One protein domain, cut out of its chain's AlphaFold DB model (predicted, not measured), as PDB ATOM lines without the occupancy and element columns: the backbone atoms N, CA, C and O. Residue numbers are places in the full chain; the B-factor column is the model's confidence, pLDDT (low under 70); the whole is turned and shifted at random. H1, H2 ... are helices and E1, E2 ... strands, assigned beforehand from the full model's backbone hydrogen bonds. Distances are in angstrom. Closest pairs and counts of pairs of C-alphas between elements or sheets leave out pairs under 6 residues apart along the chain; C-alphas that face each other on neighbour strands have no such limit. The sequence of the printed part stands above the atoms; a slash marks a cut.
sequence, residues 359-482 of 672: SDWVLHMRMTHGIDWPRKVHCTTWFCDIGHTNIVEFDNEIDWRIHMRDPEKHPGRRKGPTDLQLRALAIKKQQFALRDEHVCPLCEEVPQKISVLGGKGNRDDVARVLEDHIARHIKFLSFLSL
ATOM      1  N   SER A 359      41.321 -33.733  -5.666       83.50
ATOM      2  CA  SER A 359      42.014 -35.031  -5.731       83.50
ATOM      3  C   SER A 359      42.798 -35.321  -4.455       83.50
ATOM      4  O   SER A 359      42.710 -36.409  -3.890       83.50
ATOM      5  N   ASP A 360      43.523 -34.311  -3.989       85.12
ATOM      6  CA  ASP A 360      44.492 -34.414  -2.908       85.12
ATOM      7  C   ASP A 360      43.747 -34.431  -1.560       85.12
ATOM      8  O   ASP A 360      44.109 -35.180  -0.654       85.12
ATOM      9  N   TRP A 361      42.625 -33.702  -1.474       89.19
ATOM     10  CA  TRP A 361      41.653 -33.807  -0.383       89.19
ATOM     11  C   TRP A 361      40.992 -35.187  -0.298       89.19
ATOM     12  O   TRP A 361      40.995 -35.787   0.773       89.19
ATOM     13  N   VAL A 362      40.463 -35.729  -1.402       86.75
ATOM     14  CA  VAL A 362      39.870 -37.081  -1.412       86.75
ATOM     15  C   VAL A 362      40.903 -38.129  -1.008       86.75
ATOM     16  O   VAL A 362      40.605 -38.996  -0.186       86.75
ATOM     17  N   LEU A 363      42.132 -38.026  -1.523       86.06
ATOM     18  CA  LEU A 363      43.229 -38.908  -1.140       86.06
ATOM     19  C   LEU A 363      43.537 -38.790   0.361       86.06
ATOM     20  O   LEU A 363      43.608 -39.813   1.039       86.06
ATOM     21  N   HIS A 364      43.643 -37.572   0.902       87.38
ATOM     22  CA  HIS A 364      43.799 -37.346   2.341       87.38
ATOM     23  C   HIS A 364      42.663 -37.991   3.150       87.38
ATOM     24  O   HIS A 364      42.944 -38.742   4.085       87.38
ATOM     25  N   MET A 365      41.400 -37.755   2.788       88.88
ATOM     26  CA  MET A 365      40.246 -38.272   3.528       88.88
ATOM     27  C   MET A 365      40.196 -39.809   3.493       88.88
ATOM     28  O   MET A 365      40.096 -40.433   4.550       88.88
ATOM     29  N   ARG A 366      40.370 -40.429   2.316       86.44
ATOM     30  CA  ARG A 366      40.407 -41.896   2.158       86.44
ATOM     31  C   ARG A 366      41.581 -42.539   2.907       86.44
ATOM     32  O   ARG A 366      41.383 -43.554   3.569       86.44
ATOM     33  N   MET A 367      42.782 -41.957   2.836       82.06
ATOM     34  CA  MET A 367      43.992 -42.519   3.464       82.06
ATOM     35  C   MET A 367      44.065 -42.277   4.980       82.06
ATOM     36  O   MET A 367      44.627 -43.099   5.697       82.06
ATOM     37  N   THR A 368      43.504 -41.170   5.481       78.31
ATOM     38  CA  THR A 368      43.617 -40.759   6.899       78.31
ATOM     39  C   THR A 368      42.404 -41.176   7.734       78.31
ATOM     40  O   THR A 368      42.540 -41.458   8.923       78.31
ATOM     41  N   HIS A 369      41.213 -41.238   7.126       85.19
ATOM     42  CA  HIS A 369      39.941 -41.521   7.811       85.19
ATOM     43  C   HIS A 369      39.217 -42.779   7.277       85.19
ATOM     44  O   HIS A 369      38.155 -43.165   7.785       85.19
ATOM     45  N   GLY A 370      39.827 -43.470   6.308       83.38
ATOM     46  CA  GLY A 370      39.311 -44.681   5.666       83.38
ATOM     47  C   GLY A 370      38.305 -44.391   4.550       83.38
ATOM     48  O   GLY A 370      37.855 -43.264   4.373       83.38
ATOM     49  N   ILE A 371      37.913 -45.421   3.798       82.81
ATOM     50  CA  ILE A 371      36.981 -45.271   2.664       82.81
ATOM     51  C   ILE A 371      35.597 -44.798   3.150       82.81
ATOM     52  O   ILE A 371      35.055 -43.838   2.611       82.81
ATOM     53  N   ASP A 372      35.075 -45.362   4.246       83.81
ATOM     54  CA  ASP A 372      33.807 -44.940   4.871       83.81
ATOM     55  C   ASP A 372      33.880 -43.604   5.640       83.81
ATOM     56  O   ASP A 372      33.081 -43.371   6.554       83.81
ATOM     57  N   TRP A 373      34.840 -42.721   5.342       89.75
ATOM     58  CA  TRP A 373      34.986 -41.448   6.052       89.75
ATOM     59  C   TRP A 373      33.697 -40.599   6.107       89.75
ATOM     60  O   TRP A 373      33.444 -40.059   7.190       89.75
ATOM     61  N   PRO A 374      32.820 -40.505   5.074       90.19
ATOM     62  CA  PRO A 374      31.626 -39.648   5.138       90.19
ATOM     63  C   PRO A 374      30.659 -40.079   6.245       90.19
ATOM     64  O   PRO A 374      30.042 -39.250   6.916       90.19
ATOM     65  N   ARG A 375      30.609 -41.392   6.508       88.50
ATOM     66  CA  ARG A 375      29.775 -42.018   7.541       88.50
ATOM     67  C   ARG A 375      30.296 -41.790   8.963       88.50
ATOM     68  O   ARG A 375      29.588 -42.129   9.907       88.50
ATOM     69  N   LYS A 376      31.507 -41.234   9.117       86.06
ATOM     70  CA  LYS A 376      32.243 -41.048  10.386       86.06
ATOM     71  C   LYS A 376      32.443 -39.574  10.788       86.06
ATOM     72  O   LYS A 376      32.767 -39.308  11.945       86.06
ATOM     73  N   VAL A 377      32.251 -38.624   9.865       87.56
ATOM     74  CA  VAL A 377      32.407 -37.171  10.094       87.56
ATOM     75  C   VAL A 377      31.520 -36.701  11.250       87.56
ATOM     76  O   VAL A 377      30.297 -36.709  11.123       87.56
ATOM     77  N   HIS A 378      32.115 -36.258  12.363       84.31
ATOM     78  CA  HIS A 378      31.374 -35.817  13.556       84.31
ATOM     79  C   HIS A 378      30.283 -36.828  13.983       84.31
ATOM     80  O   HIS A 378      29.110 -36.488  14.135       84.31
ATOM     81  N   CYS A 379      30.665 -38.104  14.118       80.12
ATOM     82  CA  CYS A 379      29.772 -39.181  14.570       80.12
ATOM     83  C   CYS A 379      29.875 -39.519  16.060       80.12
ATOM     84  O   CYS A 379      29.120 -40.366  16.531       80.12
ATOM     85  N   THR A 380      30.760 -38.855  16.805       80.06
ATOM     86  CA  THR A 380      30.763 -38.910  18.269       80.06
ATOM     87  C   THR A 380      29.503 -38.233  18.801       80.06
ATOM     88  O   THR A 380      29.335 -37.024  18.654       80.06
ATOM     89  N   THR A 381      28.637 -39.024  19.421       79.56
ATOM     90  CA  THR A 381      27.490 -38.569  20.217       79.56
ATOM     91  C   THR A 381      27.702 -39.014  21.661       79.56
ATOM     92  O   THR A 381      28.496 -39.920  21.928       79.56
ATOM     93  N   TRP A 382      27.029 -38.362  22.600       85.56
ATOM     94  CA  TRP A 382      27.079 -38.695  24.019       85.56
ATOM     95  C   TRP A 382      25.768 -39.340  24.445       85.56
ATOM     96  O   TRP A 382      24.721 -39.025  23.889       85.56
ATOM     97  N   PHE A 383      25.807 -40.217  25.445       84.81
ATOM     98  CA  PHE A 383      24.604 -40.879  25.946       84.81
ATOM     99  C   PHE A 383      24.519 -40.888  27.473       84.81
ATOM    100  O   PHE A 383      25.523 -40.783  28.185       84.81
ATOM    101  N   CYS A 384      23.302 -41.012  27.993       86.25
ATOM    102  CA  CYS A 384      23.040 -41.178  29.410       86.25
ATOM    103  C   CYS A 384      22.100 -42.362  29.653       86.25
ATOM    104  O   CYS A 384      20.976 -42.406  29.159       86.25
ATOM    105  N   ASP A 385      22.586 -43.306  30.449       84.75
ATOM    106  CA  ASP A 385      21.927 -44.528  30.922       84.75
ATOM    107  C   ASP A 385      21.677 -44.493  32.448       84.75
ATOM    108  O   ASP A 385      21.185 -45.451  33.039       84.75
ATOM    109  N   ILE A 386      22.028 -43.387  33.116       80.50
ATOM    110  CA  ILE A 386      22.056 -43.299  34.580       80.50
ATOM    111  C   ILE A 386      20.693 -42.848  35.118       80.50
ATOM    112  O   ILE A 386      20.471 -41.662  35.362       80.50
ATOM    113  N   GLY A 387      19.808 -43.814  35.363       73.75
ATOM    114  CA  GLY A 387      18.497 -43.581  35.985       73.75
ATOM    115  C   GLY A 387      17.360 -43.279  35.007       73.75
ATOM    116  O   GLY A 387      16.294 -42.857  35.447       73.75
ATOM    117  N   HIS A 388      17.571 -43.519  33.711       80.94
ATOM    118  CA  HIS A 388      16.549 -43.398  32.667       80.94
ATOM    119  C   HIS A 388      16.023 -44.778  32.261       80.94
ATOM    120  O   HIS A 388      16.759 -45.760  32.305       80.94
ATOM    121  N   THR A 389      14.757 -44.859  31.846       76.31
ATOM    122  CA  THR A 389      14.148 -46.104  31.335       76.31
ATOM    123  C   THR A 389      14.586 -46.441  29.911       76.31
ATOM    124  O   THR A 389      14.663 -47.614  29.560       76.31
ATOM    125  N   ASN A 390      14.906 -45.419  29.115       79.69
ATOM    126  CA  ASN A 390      15.515 -45.513  27.790       79.69
ATOM    127  C   ASN A 390      16.832 -44.725  27.796       79.69
ATOM    128  O   ASN A 390      16.964 -43.754  28.541       79.69
ATOM    129  N   ILE A 391      17.789 -45.101  26.946       82.81
ATOM    130  CA  ILE A 391      19.037 -44.342  26.781       82.81
ATOM    131  C   ILE A 391      18.710 -42.961  26.190       82.81
ATOM    132  O   ILE A 391      18.010 -42.863  25.184       82.81
ATOM    133  N   VAL A 392      19.217 -41.897  26.818       84.31
ATOM    134  CA  VAL A 392      19.059 -40.515  26.337       84.31
ATOM    135  C   VAL A 392      20.311 -40.117  25.561       84.31
ATOM    136  O   VAL A 392      21.408 -40.170  26.113       84.31
ATOM    137  N   GLU A 393      20.160 -39.716  24.299       82.00
ATOM    138  CA  GLU A 393      21.273 -39.381  23.397       82.00
ATOM    139  C   GLU A 393      21.436 -37.868  23.175       82.00
ATOM    140  O   GLU A 393      20.477 -37.100  23.258       82.00
ATOM    141  N   PHE A 394      22.668 -37.437  22.889       79.50
ATOM    142  CA  PHE A 394      23.070 -36.035  22.772       79.50
ATOM    143  C   PHE A 394      24.090 -35.838  21.637       79.50
ATOM    144  O   PHE A 394      25.149 -36.467  21.615       79.50
ATOM    145  N   ASP A 395      23.837 -34.877  20.747       67.25
ATOM    146  CA  ASP A 395      24.719 -34.531  19.613       67.25
ATOM    147  C   ASP A 395      26.099 -33.962  20.010       67.25
ATOM    148  O   ASP A 395      26.956 -33.740  19.151       67.25
ATOM    149  N   ASN A 396      26.304 -33.609  21.284       70.44
ATOM    150  CA  ASN A 396      27.504 -32.919  21.757       70.44
ATOM    151  C   ASN A 396      27.687 -33.008  23.278       70.44
ATOM    152  O   ASN A 396      26.728 -33.119  24.041       70.44
ATOM    153  N   GLU A 397      28.941 -32.868  23.709       79.50
ATOM    154  CA  GLU A 397      29.344 -32.956  25.113       79.50
ATOM    155  C   GLU A 397      28.733 -31.864  26.005       79.50
ATOM    156  O   GLU A 397      28.472 -32.116  27.177       79.50
ATOM    157  N   ILE A 398      28.503 -30.653  25.484       80.44
ATOM    158  CA  ILE A 398      28.022 -29.515  26.287       80.44
ATOM    159  C   ILE A 398      26.601 -29.789  26.783       80.44
ATOM    160  O   ILE A 398      26.343 -29.709  27.983       80.44
ATOM    161  N   ASP A 399      25.706 -30.185  25.880       82.25
ATOM    162  CA  ASP A 399      24.304 -30.443  26.214       82.25
ATOM    163  C   ASP A 399      24.182 -31.689  27.129       82.25
ATOM    164  O   ASP A 399      23.402 -31.692  28.085       82.25
ATOM    165  N   TRP A 400      25.051 -32.695  26.944       87.50
ATOM    166  CA  TRP A 400      25.201 -33.834  27.865       87.50
ATOM    167  C   TRP A 400      25.756 -33.427  29.246       87.50
ATOM    168  O   TRP A 400      25.273 -33.912  30.270       87.50
ATOM    169  N   ARG A 401      26.733 -32.506  29.321       87.12
ATOM    170  CA  ARG A 401      27.258 -31.970  30.595       87.12
ATOM    171  C   ARG A 401      26.200 -31.158  31.339       87.12
ATOM    172  O   ARG A 401      26.178 -31.211  32.565       87.12
ATOM    173  N   ILE A 402      25.341 -30.426  30.627       85.94
ATOM    174  CA  ILE A 402      24.196 -29.712  31.211       85.94
ATOM    175  C   ILE A 402      23.219 -30.728  31.817       85.94
ATOM    176  O   ILE A 402      22.950 -30.660  33.014       85.94
ATOM    177  N   HIS A 403      22.796 -31.736  31.047       88.25
ATOM    178  CA  HIS A 403      21.945 -32.829  31.536       88.25
ATOM    179  C   HIS A 403      22.533 -33.545  32.765       88.25
ATOM    180  O   HIS A 403      21.849 -33.738  33.762       88.25
ATOM    181  N   MET A 404      23.823 -33.887  32.740       85.44
ATOM    182  CA  MET A 404      24.492 -34.583  33.847       85.44
ATOM    183  C   MET A 404      24.679 -33.728  35.112       85.44
ATOM    184  O   MET A 404      24.971 -34.290  36.175       85.44
ATOM    185  N   ARG A 405      24.535 -32.399  35.015       86.56
ATOM    186  CA  ARG A 405      24.527 -31.457  36.147       86.56
ATOM    187  C   ARG A 405      23.120 -31.190  36.696       86.56
ATOM    188  O   ARG A 405      23.026 -30.778  37.848       86.56
ATOM    189  N   ASP A 406      22.069 -31.425  35.910       84.38
ATOM    190  CA  ASP A 406      20.668 -31.222  36.299       84.38
ATOM    191  C   ASP A 406      20.250 -32.225  37.405       84.38
ATOM    192  O   ASP A 406      20.271 -33.442  37.172       84.38
ATOM    193  N   PRO A 407      19.879 -31.759  38.618       78.25
ATOM    194  CA  PRO A 407      19.436 -32.638  39.700       78.25
ATOM    195  C   PRO A 407      18.126 -33.374  39.387       78.25
ATOM    196  O   PRO A 407      17.948 -34.511  39.823       78.25
ATOM    197  N   GLU A 408      17.219 -32.761  38.620       79.62
ATOM    198  CA  GLU A 408      15.890 -33.315  38.339       79.62
ATOM    199  C   GLU A 408      15.955 -34.530  37.411       79.62
ATOM    200  O   GLU A 408      15.117 -35.424  37.500       79.62
ATOM    201  N   LYS A 409      16.962 -34.592  36.529       80.88
ATOM    202  CA  LYS A 409      17.173 -35.749  35.639       80.88
ATOM    203  C   LYS A 409      17.867 -36.915  36.346       80.88
ATOM    204  O   LYS A 409      17.911 -38.014  35.801       80.88
ATOM    205  N   HIS A 410      18.396 -36.696  37.551       83.00
ATOM    206  CA  HIS A 410      19.139 -37.693  38.323       83.00
ATOM    207  C   HIS A 410      18.761 -37.688  39.820       83.00
ATOM    208  O   HIS A 410      19.648 -37.561  40.670       83.00
ATOM    209  N   PRO A 411      17.479 -37.903  40.185       69.00
ATOM    210  CA  PRO A 411      16.990 -37.747  41.563       69.00
ATOM    211  C   PRO A 411      17.655 -38.683  42.592       69.00
ATOM    212  O   PRO A 411      17.648 -38.398  43.786       69.00
ATOM    213  N   GLY A 412      18.292 -39.777  42.155       68.19
ATOM    214  CA  GLY A 412      19.103 -40.642  43.024       68.19
ATOM    215  C   GLY A 412      20.487 -40.082  43.408       68.19
ATOM    216  O   GLY A 412      21.198 -40.705  44.198       68.19
ATOM    217  N   ARG A 413      20.922 -38.939  42.855       71.75
ATOM    218  CA  ARG A 413      22.299 -38.426  42.971       71.75
ATOM    219  C   ARG A 413      22.382 -37.243  43.949       71.75
ATOM    220  O   ARG A 413      22.193 -36.095  43.570       71.75
ATOM    221  N   ARG A 414      22.756 -37.513  45.211       62.19
ATOM    222  CA  ARG A 414      22.805 -36.526  46.326       62.19
ATOM    223  C   ARG A 414      23.666 -35.265  46.105       62.19
ATOM    224  O   ARG A 414      23.553 -34.325  46.885       62.19
ATOM    225  N   LYS A 415      24.563 -35.246  45.115       73.38
ATOM    226  CA  LYS A 415      25.394 -34.085  44.752       73.38
ATOM    227  C   LYS A 415      25.706 -34.128  43.256       73.38
ATOM    228  O   LYS A 415      26.005 -35.199  42.728       73.38
ATOM    229  N   GLY A 416      25.659 -32.975  42.587       73.06
ATOM    230  CA  GLY A 416      26.046 -32.859  41.178       73.06
ATOM    231  C   GLY A 416      27.517 -33.256  40.947       73.06
ATOM    232  O   GLY A 416      28.353 -33.022  41.827       73.06
ATOM    233  N   PRO A 417      27.853 -33.867  39.795       82.88
ATOM    234  CA  PRO A 417      29.217 -34.288  39.488       82.88
ATOM    235  C   PRO A 417      30.145 -33.081  39.285       82.88
ATOM    236  O   PRO A 417      29.754 -32.066  38.708       82.88
ATOM    237  N   THR A 418      31.398 -33.199  39.730       85.25
ATOM    238  CA  THR A 418      32.419 -32.159  39.519       85.25
ATOM    239  C   THR A 418      32.859 -32.102  38.054       85.25
ATOM    240  O   THR A 418      32.699 -33.072  37.314       85.25
ATOM    241  N   ASP A 419      33.466 -30.995  37.604       81.56
ATOM    242  CA  ASP A 419      33.886 -30.894  36.196       81.56
ATOM    243  C   ASP A 419      34.947 -31.942  35.808       81.56
ATOM    244  O   ASP A 419      34.937 -32.443  34.688       81.56
ATOM    245  N   LEU A 420      35.802 -32.357  36.751       80.62
ATOM    246  CA  LEU A 420      36.756 -33.450  36.543       80.62
ATOM    247  C   LEU A 420      36.051 -34.812  36.381       80.62
ATOM    248  O   LEU A 420      36.419 -35.598  35.509       80.62
ATOM    249  N   GLN A 421      35.003 -35.075  37.172       83.56
ATOM    250  CA  GLN A 421      34.163 -36.269  37.015       83.56
ATOM    251  C   GLN A 421      33.404 -36.244  35.683       83.56
ATOM    252  O   GLN A 421      33.324 -37.269  35.007       83.56
ATOM    253  N   LEU A 422      32.897 -35.075  35.273       84.12
ATOM    254  CA  LEU A 422      32.242 -34.888  33.979       84.12
ATOM    255  C   LEU A 422      33.201 -35.135  32.815       84.12
ATOM    256  O   LEU A 422      32.821 -35.873  31.919       84.12
ATOM    257  N   ARG A 423      34.441 -34.625  32.844       78.44
ATOM    258  CA  ARG A 423      35.474 -34.931  31.827       78.44
ATOM    259  C   ARG A 423      35.745 -36.435  31.724       78.44
ATOM    260  O   ARG A 423      35.701 -37.002  30.636       78.44
ATOM    261  N   ALA A 424      35.966 -37.102  32.859       80.12
ATOM    262  CA  ALA A 424      36.250 -38.538  32.888       80.12
ATOM    263  C   ALA A 424      35.065 -39.396  32.395       80.12
ATOM    264  O   ALA A 424      35.266 -40.428  31.753       80.12
ATOM    265  N   LEU A 425      33.826 -38.974  32.671       82.75
ATOM    266  CA  LEU A 425      32.614 -39.623  32.170       82.75
ATOM    267  C   LEU A 425      32.328 -39.272  30.699       82.75
ATOM    268  O   LEU A 425      31.898 -40.150  29.959       82.75
ATOM    269  N   ALA A 426      32.640 -38.056  30.249       79.62
ATOM    270  CA  ALA A 426      32.456 -37.590  28.873       79.62
ATOM    271  C   ALA A 426      33.342 -38.314  27.852       79.62
ATOM    272  O   ALA A 426      33.058 -38.244  26.661       79.62
ATOM    273  N   ILE A 427      34.392 -39.016  28.290       76.81
ATOM    274  CA  ILE A 427      35.171 -39.942  27.451       76.81
ATOM    275  C   ILE A 427      34.520 -41.338  27.438       76.81
ATOM    276  O   ILE A 427      34.484 -42.000  26.406       76.81
ATOM    277  N   LYS A 428      33.967 -41.786  28.574       78.62
ATOM    278  CA  LYS A 428      33.364 -43.125  28.744       78.62
ATOM    279  C   LYS A 428      31.925 -43.249  28.230       78.62
ATOM    280  O   LYS A 428      31.464 -44.364  28.019       78.62
ATOM    281  N   LYS A 429      31.212 -42.133  28.069       83.50
ATOM    282  CA  LYS A 429      29.815 -42.058  27.609       83.50
ATOM    283  C   LYS A 429      29.690 -41.525  26.178       83.50
ATOM    284  O   LYS A 429      28.718 -40.853  25.850       83.50
ATOM    285  N   GLN A 430      30.685 -41.822  25.343       82.62
ATOM    286  CA  GLN A 430      30.656 -41.564  23.902       82.62
ATOM    287  C   GLN A 430      30.193 -42.808  23.145       82.62
ATOM    288  O   GLN A 430      30.582 -43.924  23.487       82.62
ATOM    289  N   GLN A 431      29.439 -42.604  22.070       79.44
ATOM    290  CA  GLN A 431      29.106 -43.631  21.087       79.44
ATOM    291  C   GLN A 431      29.242 -43.083  19.660       79.44
ATOM    292  O   GLN A 431      29.151 -41.875  19.428       79.44
ATOM    293  N   PHE A 432      29.477 -43.972  18.693       76.12
ATOM    294  CA  PHE A 432      29.668 -43.602  17.290       76.12
ATOM    295  C   PHE A 432      28.394 -43.843  16.476       76.12
ATOM    296  O   PHE A 432      28.209 -44.910  15.894       76.12
ATOM    297  N   ALA A 433      27.541 -42.821  16.403       78.06
ATOM    298  CA  ALA A 433      26.338 -42.805  15.574       78.06
ATOM    299  C   ALA A 433      26.719 -42.607  14.093       78.06
ATOM    300  O   ALA A 433      26.681 -41.491  13.552       78.06
ATOM    301  N   LEU A 434      27.164 -43.695  13.454       80.69
ATOM    302  CA  LEU A 434      27.471 -43.741  12.024       80.69
ATOM    303  C   LEU A 434      26.238 -43.362  11.196       80.69
ATOM    304  O   LEU A 434      25.117 -43.713  11.551       80.69
ATOM    305  N   ARG A 435      26.453 -42.672  10.073       85.81
ATOM    306  CA  ARG A 435      25.383 -42.430   9.090       85.81
ATOM    307  C   ARG A 435      25.131 -43.665   8.231       85.81
ATOM    308  O   ARG A 435      26.001 -44.538   8.110       85.81
ATOM    309  N   ASP A 436      23.985 -43.687   7.568       84.62
ATOM    310  CA  ASP A 436      23.678 -44.645   6.508       84.62
ATOM    311  C   ASP A 436      24.652 -44.535   5.326       84.62
ATOM    312  O   ASP A 436      25.458 -43.601   5.221       84.62
ATOM    313  N   GLU A 437      24.638 -45.535   4.445       83.44
ATOM    314  CA  GLU A 437      25.500 -45.518   3.264       83.44
ATOM    315  C   GLU A 437      25.065 -44.406   2.291       83.44
ATOM    316  O   GLU A 437      23.885 -44.108   2.129       83.44
ATOM    317  N   HIS A 438      26.043 -43.760   1.658       85.44
ATOM    318  CA  HIS A 438      25.859 -42.698   0.660       85.44
ATOM    319  C   HIS A 438      25.212 -41.370   1.128       85.44
ATOM    320  O   HIS A 438      25.005 -40.480   0.300       85.44
ATOM    321  N   VAL A 439      24.957 -41.176   2.428       87.62
ATOM    322  CA  VAL A 439      24.468 -39.896   2.984       87.62
ATOM    323  C   VAL A 439      25.586 -38.847   3.051       87.62
ATOM    324  O   VAL A 439      26.693 -39.113   3.526       87.62
ATOM    325  N   CYS A 440      25.294 -37.621   2.613       90.69
ATOM    326  CA  CYS A 440      26.198 -36.480   2.738       90.69
ATOM    327  C   CYS A 440      26.151 -35.877   4.159       90.69
ATOM    328  O   CYS A 440      25.084 -35.435   4.579       90.69
ATOM    329  N   PRO A 441      27.287 -35.722   4.872       89.25
ATOM    330  CA  PRO A 441      27.314 -35.182   6.236       89.25
ATOM    331  C   PRO A 441      26.980 -33.680   6.359       89.25
ATOM    332  O   PRO A 441      27.055 -33.141   7.459       89.25
ATOM    333  N   LEU A 442      26.665 -32.985   5.257       88.25
ATOM    334  CA  LEU A 442      26.386 -31.539   5.235       88.25
ATOM    335  C   LEU A 442      24.900 -31.230   5.003       88.25
ATOM    336  O   LEU A 442      24.326 -30.429   5.736       88.25
ATOM    337  N   CYS A 443      24.247 -31.875   4.036       88.62
ATOM    338  CA  CYS A 443      22.788 -31.787   3.886       88.62
ATOM    339  C   CYS A 443      22.022 -32.880   4.654       88.62
ATOM    340  O   CYS A 443      20.819 -32.731   4.831       88.62
ATOM    341  N   GLU A 444      22.693 -33.930   5.145       86.25
ATOM    342  CA  GLU A 444      22.071 -35.143   5.713       86.25
ATOM    343  C   GLU A 444      21.076 -35.802   4.734       86.25
ATOM    344  O   GLU A 444      20.006 -36.279   5.109       86.25
ATOM    345  N   GLU A 445      21.430 -35.797   3.445       85.38
ATOM    346  CA  GLU A 445      20.636 -36.333   2.333       85.38
ATOM    347  C   GLU A 445      21.516 -37.186   1.407       85.38
ATOM    348  O   GLU A 445      22.740 -37.013   1.348       85.38
ATOM    349  N   VAL A 446      20.894 -38.105   0.661       83.31
ATOM    350  CA  VAL A 446      21.551 -38.847  -0.426       83.31
ATOM    351  C   VAL A 446      21.488 -37.996  -1.705       83.31
ATOM    352  O   VAL A 446      20.391 -37.603  -2.108       83.31
ATOM    353  N   PRO A 447      22.621 -37.699  -2.372       84.06
ATOM    354  CA  PRO A 447      22.634 -36.933  -3.620       84.06
ATOM    355  C   PRO A 447      21.726 -37.535  -4.707       84.06
ATOM    356  O   PRO A 447      21.838 -38.724  -4.997       84.06
ATOM    357  N   GLN A 448      20.913 -36.714  -5.391       76.50
ATOM    358  CA  GLN A 448      19.986 -37.145  -6.462       76.50
ATOM    359  C   GLN A 448      20.643 -38.071  -7.502       76.50
ATOM    360  O   GLN A 448      20.087 -39.108  -7.864       76.50
ATOM    361  N   LYS A 449      21.877 -37.755  -7.919       75.62
ATOM    362  CA  LYS A 449      22.657 -38.560  -8.875       75.62
ATOM    363  C   LYS A 449      22.969 -39.983  -8.377       75.62
ATOM    364  O   LYS A 449      23.150 -40.866  -9.203       75.62
ATOM    365  N   ILE A 450      22.993 -40.229  -7.065       76.88
ATOM    366  CA  ILE A 450      23.107 -41.576  -6.474       76.88
ATOM    367  C   ILE A 450      21.738 -42.264  -6.443       76.88
ATOM    368  O   ILE A 450      21.639 -43.427  -6.830       76.88
ATOM    369  N   SER A 451      20.676 -41.541  -6.076       68.69
ATOM    370  CA  SER A 451      19.297 -42.050  -6.089       68.69
ATOM    371  C   SER A 451      18.879 -42.565  -7.476       68.69
ATOM    372  O   SER A 451      18.257 -43.619  -7.581       68.69
ATOM    373  N   VAL A 452      19.291 -41.876  -8.548       67.50
ATOM    374  CA  VAL A 452      19.048 -42.281  -9.947       67.50
ATOM    375  C   VAL A 452      19.886 -43.499 -10.376       67.50
ATOM    376  O   VAL A 452      19.444 -44.277 -11.217       67.50
ATOM    377  N   LEU A 453      21.068 -43.725  -9.783       64.31
ATOM    378  CA  LEU A 453      21.933 -44.879 -10.097       64.31
ATOM    379  C   LEU A 453      21.435 -46.213  -9.502       64.31
ATOM    380  O   LEU A 453      21.956 -47.274  -9.862       64.31
ATOM    381  N   GLY A 454      20.426 -46.182  -8.622       54.94
ATOM    382  CA  GLY A 454      19.524 -47.312  -8.354       54.94
ATOM    383  C   GLY A 454      20.193 -48.650  -8.015       54.94
ATOM    384  O   GLY A 454      19.783 -49.684  -8.540       54.94
ATOM    385  N   GLY A 455      21.258 -48.640  -7.204       56.84
ATOM    386  CA  GLY A 455      21.973 -49.848  -6.761       56.84
ATOM    387  C   GLY A 455      22.745 -50.613  -7.848       56.84
ATOM    388  O   GLY A 455      23.306 -51.665  -7.556       56.84
ATOM    389  N   LYS A 456      22.788 -50.108  -9.091       56.97
ATOM    390  CA  LYS A 456      23.460 -50.748 -10.241       56.97
ATOM    391  C   LYS A 456      24.794 -50.096 -10.621       56.97
ATOM    392  O   LYS A 456      25.516 -50.636 -11.454       56.97
ATOM    393  N   GLY A 457      25.119 -48.944 -10.034       61.06
ATOM    394  CA  GLY A 457      26.430 -48.311 -10.181       61.06
ATOM    395  C   GLY A 457      27.526 -49.059  -9.414       61.06
ATOM    396  O   GLY A 457      27.277 -49.627  -8.351       61.06
ATOM    397  N   ASN A 458      28.756 -49.022  -9.927       74.44
ATOM    398  CA  ASN A 458      29.934 -49.503  -9.205       74.44
ATOM    399  C   ASN A 458      30.119 -48.710  -7.893       74.44
ATOM    400  O   ASN A 458      29.950 -47.489  -7.878       74.44
ATOM    401  N   ARG A 459      30.507 -49.381  -6.796       71.62
ATOM    402  CA  ARG A 459      30.649 -48.748  -5.470       71.62
ATOM    403  C   ARG A 459      31.644 -47.585  -5.482       71.62
ATOM    404  O   ARG A 459      31.389 -46.577  -4.826       71.62
ATOM    405  N   ASP A 460      32.721 -47.680  -6.265       75.44
ATOM    406  CA  ASP A 460      33.694 -46.589  -6.422       75.44
ATOM    407  C   ASP A 460      33.110 -45.351  -7.115       75.44
ATOM    408  O   ASP A 460      33.440 -44.227  -6.734       75.44
ATOM    409  N   ASP A 461      32.221 -45.524  -8.095       79.31
ATOM    410  CA  ASP A 461      31.588 -44.402  -8.793       79.31
ATOM    411  C   ASP A 461      30.509 -43.744  -7.927       79.31
ATOM    412  O   ASP A 461      30.428 -42.517  -7.874       79.31
ATOM    413  N   VAL A 462      29.753 -44.529  -7.151       82.00
ATOM    414  CA  VAL A 462      28.834 -43.988  -6.135       82.00
ATOM    415  C   VAL A 462      29.605 -43.214  -5.054       82.00
ATOM    416  O   VAL A 462      29.206 -42.107  -4.684       82.00
ATOM    417  N   ALA A 463      30.747 -43.739  -4.593       83.00
ATOM    418  CA  ALA A 463      31.628 -43.036  -3.661       83.00
ATOM    419  C   ALA A 463      32.168 -41.723  -4.258       83.00
ATOM    420  O   ALA A 463      32.102 -40.687  -3.598       83.00
ATOM    421  N   ARG A 464      32.617 -41.726  -5.522       85.62
ATOM    422  CA  ARG A 464      33.052 -40.509  -6.231       85.62
ATOM    423  C   ARG A 464      31.950 -39.455  -6.305       85.62
ATOM    424  O   ARG A 464      32.212 -38.307  -5.968       85.62
ATOM    425  N   VAL A 465      30.723 -39.829  -6.685       87.00
ATOM    426  CA  VAL A 465      29.588 -38.888  -6.783       87.00
ATOM    427  C   VAL A 465      29.263 -38.256  -5.423       87.00
ATOM    428  O   VAL A 465      28.941 -37.067  -5.361       87.00
ATOM    429  N   LEU A 466      29.396 -39.007  -4.323       88.44
ATOM    430  CA  LEU A 466      29.260 -38.459  -2.972       88.44
ATOM    431  C   LEU A 466      30.402 -37.488  -2.630       88.44
ATOM    432  O   LEU A 466      30.150 -36.398  -2.117       88.44
ATOM    433  N   GLU A 467      31.647 -37.853  -2.933       90.81
ATOM    434  CA  GLU A 467      32.822 -37.004  -2.707       90.81
ATOM    435  C   GLU A 467      32.758 -35.706  -3.529       90.81
ATOM    436  O   GLU A 467      33.081 -34.642  -3.006       90.81
ATOM    437  N   ASP A 468      32.280 -35.766  -4.775       89.00
ATOM    438  CA  ASP A 468      32.014 -34.614  -5.649       89.00
ATOM    439  C   ASP A 468      30.867 -33.728  -5.126       89.00
ATOM    440  O   ASP A 468      30.886 -32.502  -5.275       89.00
ATOM    441  N   HIS A 469      29.860 -34.315  -4.475       90.44
ATOM    442  CA  HIS A 469      28.787 -33.566  -3.821       90.44
ATOM    443  C   HIS A 469      29.281 -32.856  -2.546       90.44
ATOM    444  O   HIS A 469      29.015 -31.668  -2.371       90.44
ATOM    445  N   ILE A 470      30.043 -33.540  -1.684       91.38
ATOM    446  CA  ILE A 470      30.610 -32.944  -0.460       91.38
ATOM    447  C   ILE A 470      31.637 -31.853  -0.807       91.38
ATOM    448  O   ILE A 470      31.626 -30.785  -0.193       91.38
ATOM    449  N   ALA A 471      32.482 -32.084  -1.817       90.25
ATOM    450  CA  ALA A 471      33.487 -31.131  -2.282       90.25
ATOM    451  C   ALA A 471      32.885 -29.768  -2.664       90.25
ATOM    452  O   ALA A 471      33.410 -28.740  -2.238       90.25
ATOM    453  N   ARG A 472      31.764 -29.749  -3.404       88.44
ATOM    454  CA  ARG A 472      31.071 -28.505  -3.796       88.44
ATOM    455  C   ARG A 472      30.560 -27.712  -2.594       88.44
ATOM    456  O   ARG A 472      30.766 -26.506  -2.533       88.44
ATOM    457  N   HIS A 473      29.959 -28.369  -1.599       90.06
ATOM    458  CA  HIS A 473      29.510 -27.680  -0.377       90.06
ATOM    459  C   HIS A 473      30.673 -27.043   0.390       90.06
ATOM    460  O   HIS A 473      30.552 -25.913   0.859       90.06
ATOM    461  N   ILE A 474      31.806 -27.746   0.495       89.56
ATOM    462  CA  ILE A 474      33.016 -27.231   1.150       89.56
ATOM    463  C   ILE A 474      33.597 -26.044   0.365       89.56
ATOM    464  O   ILE A 474      33.894 -25.007   0.959       89.56
ATOM    465  N   LYS A 475      33.711 -26.161  -0.966       87.69
ATOM    466  CA  LYS A 475      34.210 -25.088  -1.835       87.69
ATOM    467  C   LYS A 475      33.314 -23.850  -1.767       87.69
ATOM    468  O   LYS A 475      33.826 -22.759  -1.524       87.69
ATOM    469  N   PHE A 476      31.991 -24.019  -1.852       85.69
ATOM    470  CA  PHE A 476      31.024 -22.933  -1.676       85.69
ATOM    471  C   PHE A 476      31.192 -22.219  -0.326       85.69
ATOM    472  O   PHE A 476      31.241 -20.992  -0.280       85.69
ATOM    473  N   LEU A 477      31.330 -22.974   0.772       85.69
ATOM    474  CA  LEU A 477      31.569 -22.389   2.095       85.69
ATOM    475  C   LEU A 477      32.902 -21.637   2.196       85.69
ATOM    476  O   LEU A 477      32.990 -20.690   2.975       85.69
ATOM    477  N   SER A 478      33.927 -22.024   1.432       86.00
ATOM    478  CA  SER A 478      35.235 -21.374   1.517       86.00
ATOM    479  C   SER A 478      35.195 -19.902   1.096       86.00
ATOM    480  O   SER A 478      35.848 -19.096   1.753       86.00
ATOM    481  N   PHE A 479      34.366 -19.524   0.111       84.31
ATOM    482  CA  PHE A 479      34.239 -18.140  -0.372       84.31
ATOM    483  C   PHE A 479      33.820 -17.143   0.718       84.31
ATOM    484  O   PHE A 479      34.196 -15.978   0.643       84.31
ATOM    485  N   LEU A 480      33.125 -17.592   1.774       85.12
ATOM    486  CA  LEU A 480      32.800 -16.749   2.933       85.12
ATOM    487  C   LEU A 480      34.060 -16.263   3.683       85.12
ATOM    488  O   LEU A 480      33.983 -15.320   4.460       85.12
ATOM    489  N   SER A 481      35.218 -16.887   3.449       84.56
ATOM    490  CA  SER A 481      36.504 -16.493   4.039       84.56
ATOM    491  C   SER A 481      37.128 -15.260   3.381       84.56
ATOM    492  O   SER A 481      38.080 -14.717   3.937       84.56
ATOM    493  N   LEU A 482      36.644 -14.827   2.210       82.06
ATOM    494  CA  LEU A 482      37.153 -13.620   1.558       82.06
ATOM    495  C   LEU A 482      36.794 -12.381   2.405       82.06
ATOM    496  O   LEU A 482      35.635 -12.235   2.808       82.06
TER     497      LEU A 482
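AT A GLANCE: This is residues 359 to 482 of the 672 residues of an uncharacterized protein of Xylaria multiplex (UniProt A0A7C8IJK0). Two lobes stand at opposite ends of a loose model: a small three-stranded sheet with H2 over it and H3 touching H2, and the long helix H5 with H4 folded back on it and H1 near it. The links H1 to E1 and E3 to H4 run between the lobes, and residues 475 to 482 stick out. The printed part has 124 residues with five named helices and three named strands, in the order H1 E1 E2 H2 H3 E3 H4 H5 along the chain; of the 70 residues in named elements helices hold 59 and strands 11, the class mostly helix, and the antiparallel sheet runs E2 E1 E3. The radius of gyration of the C-alphas is 19.4 A and the spans are 57 by 38 by 25 A.

IN THESE COORDINATES: E1 is residues 380 to 384, 13.7 A long, from C-alpha 380 at (30.763, -38.910, 18.269); E2 is 392 to 394 and E3 430 to 432, each 7.0 A. H2 is 397 to 405, 12.1 A, and H3 419 to 428, 14.3 A. H1 is 359 to 369, 15.2 A, H4 448 to 453, 8.8 A, and H5 459 to 481, 34.1 A, ending at C-alpha 481 (36.504, -16.493, 4.039).

HOW THE PARTS SIT: E1 and E2 form a hairpin, with N 382 and O 394 within hydrogen-bond range at 2.8 A; E1 and E3 are antiparallel neighbours, with N 381 and O 431 within hydrogen-bond range at 2.9 A. H2 is on the sheet at a height of 9.3 A and runs along the strands. E2, H2, H3 and E3 make a split strand-helix-strand unit, two strands of one sheet that are not neighbours, with helices between them along the chain and E1 between them in the sheet; its crossover is right-handed. H3 only grazes the sheet with residues 425 to 428; it touches H2, the C-alphas of Arg 401 and Leu 422 closest at 6.7 A, at a steep tilt of 59 degrees, opposite ways. H4 and H5 form a helical hairpin at a shallow tilt of 10 degrees, H5 touching with residues 462 to 466 alone; Ile 450 and Val 462 have the closest C-alphas, 6.2 A. H1 and H5 are close but not clearly touching, the closest C-alphas being those of Val 362 and Glu 467, 7.2 A. Every O i to N i+4 pair is within hydrogen-bond range in H1 and H2, against 5 of 6 in H3, 1 of 2 in H4 and 15 of 19 in H5.

THE WHOLE: The two C-alphas farthest apart, those of Arg 414 and Lys 456, are 58.3 A apart. The printed part has no cut; the links H2 to H3 and E3 to H4 are long. The mean pLDDT of the printed part is 81.5, with residues 395, 411 to 412, 414 and 451 to 457 under 70.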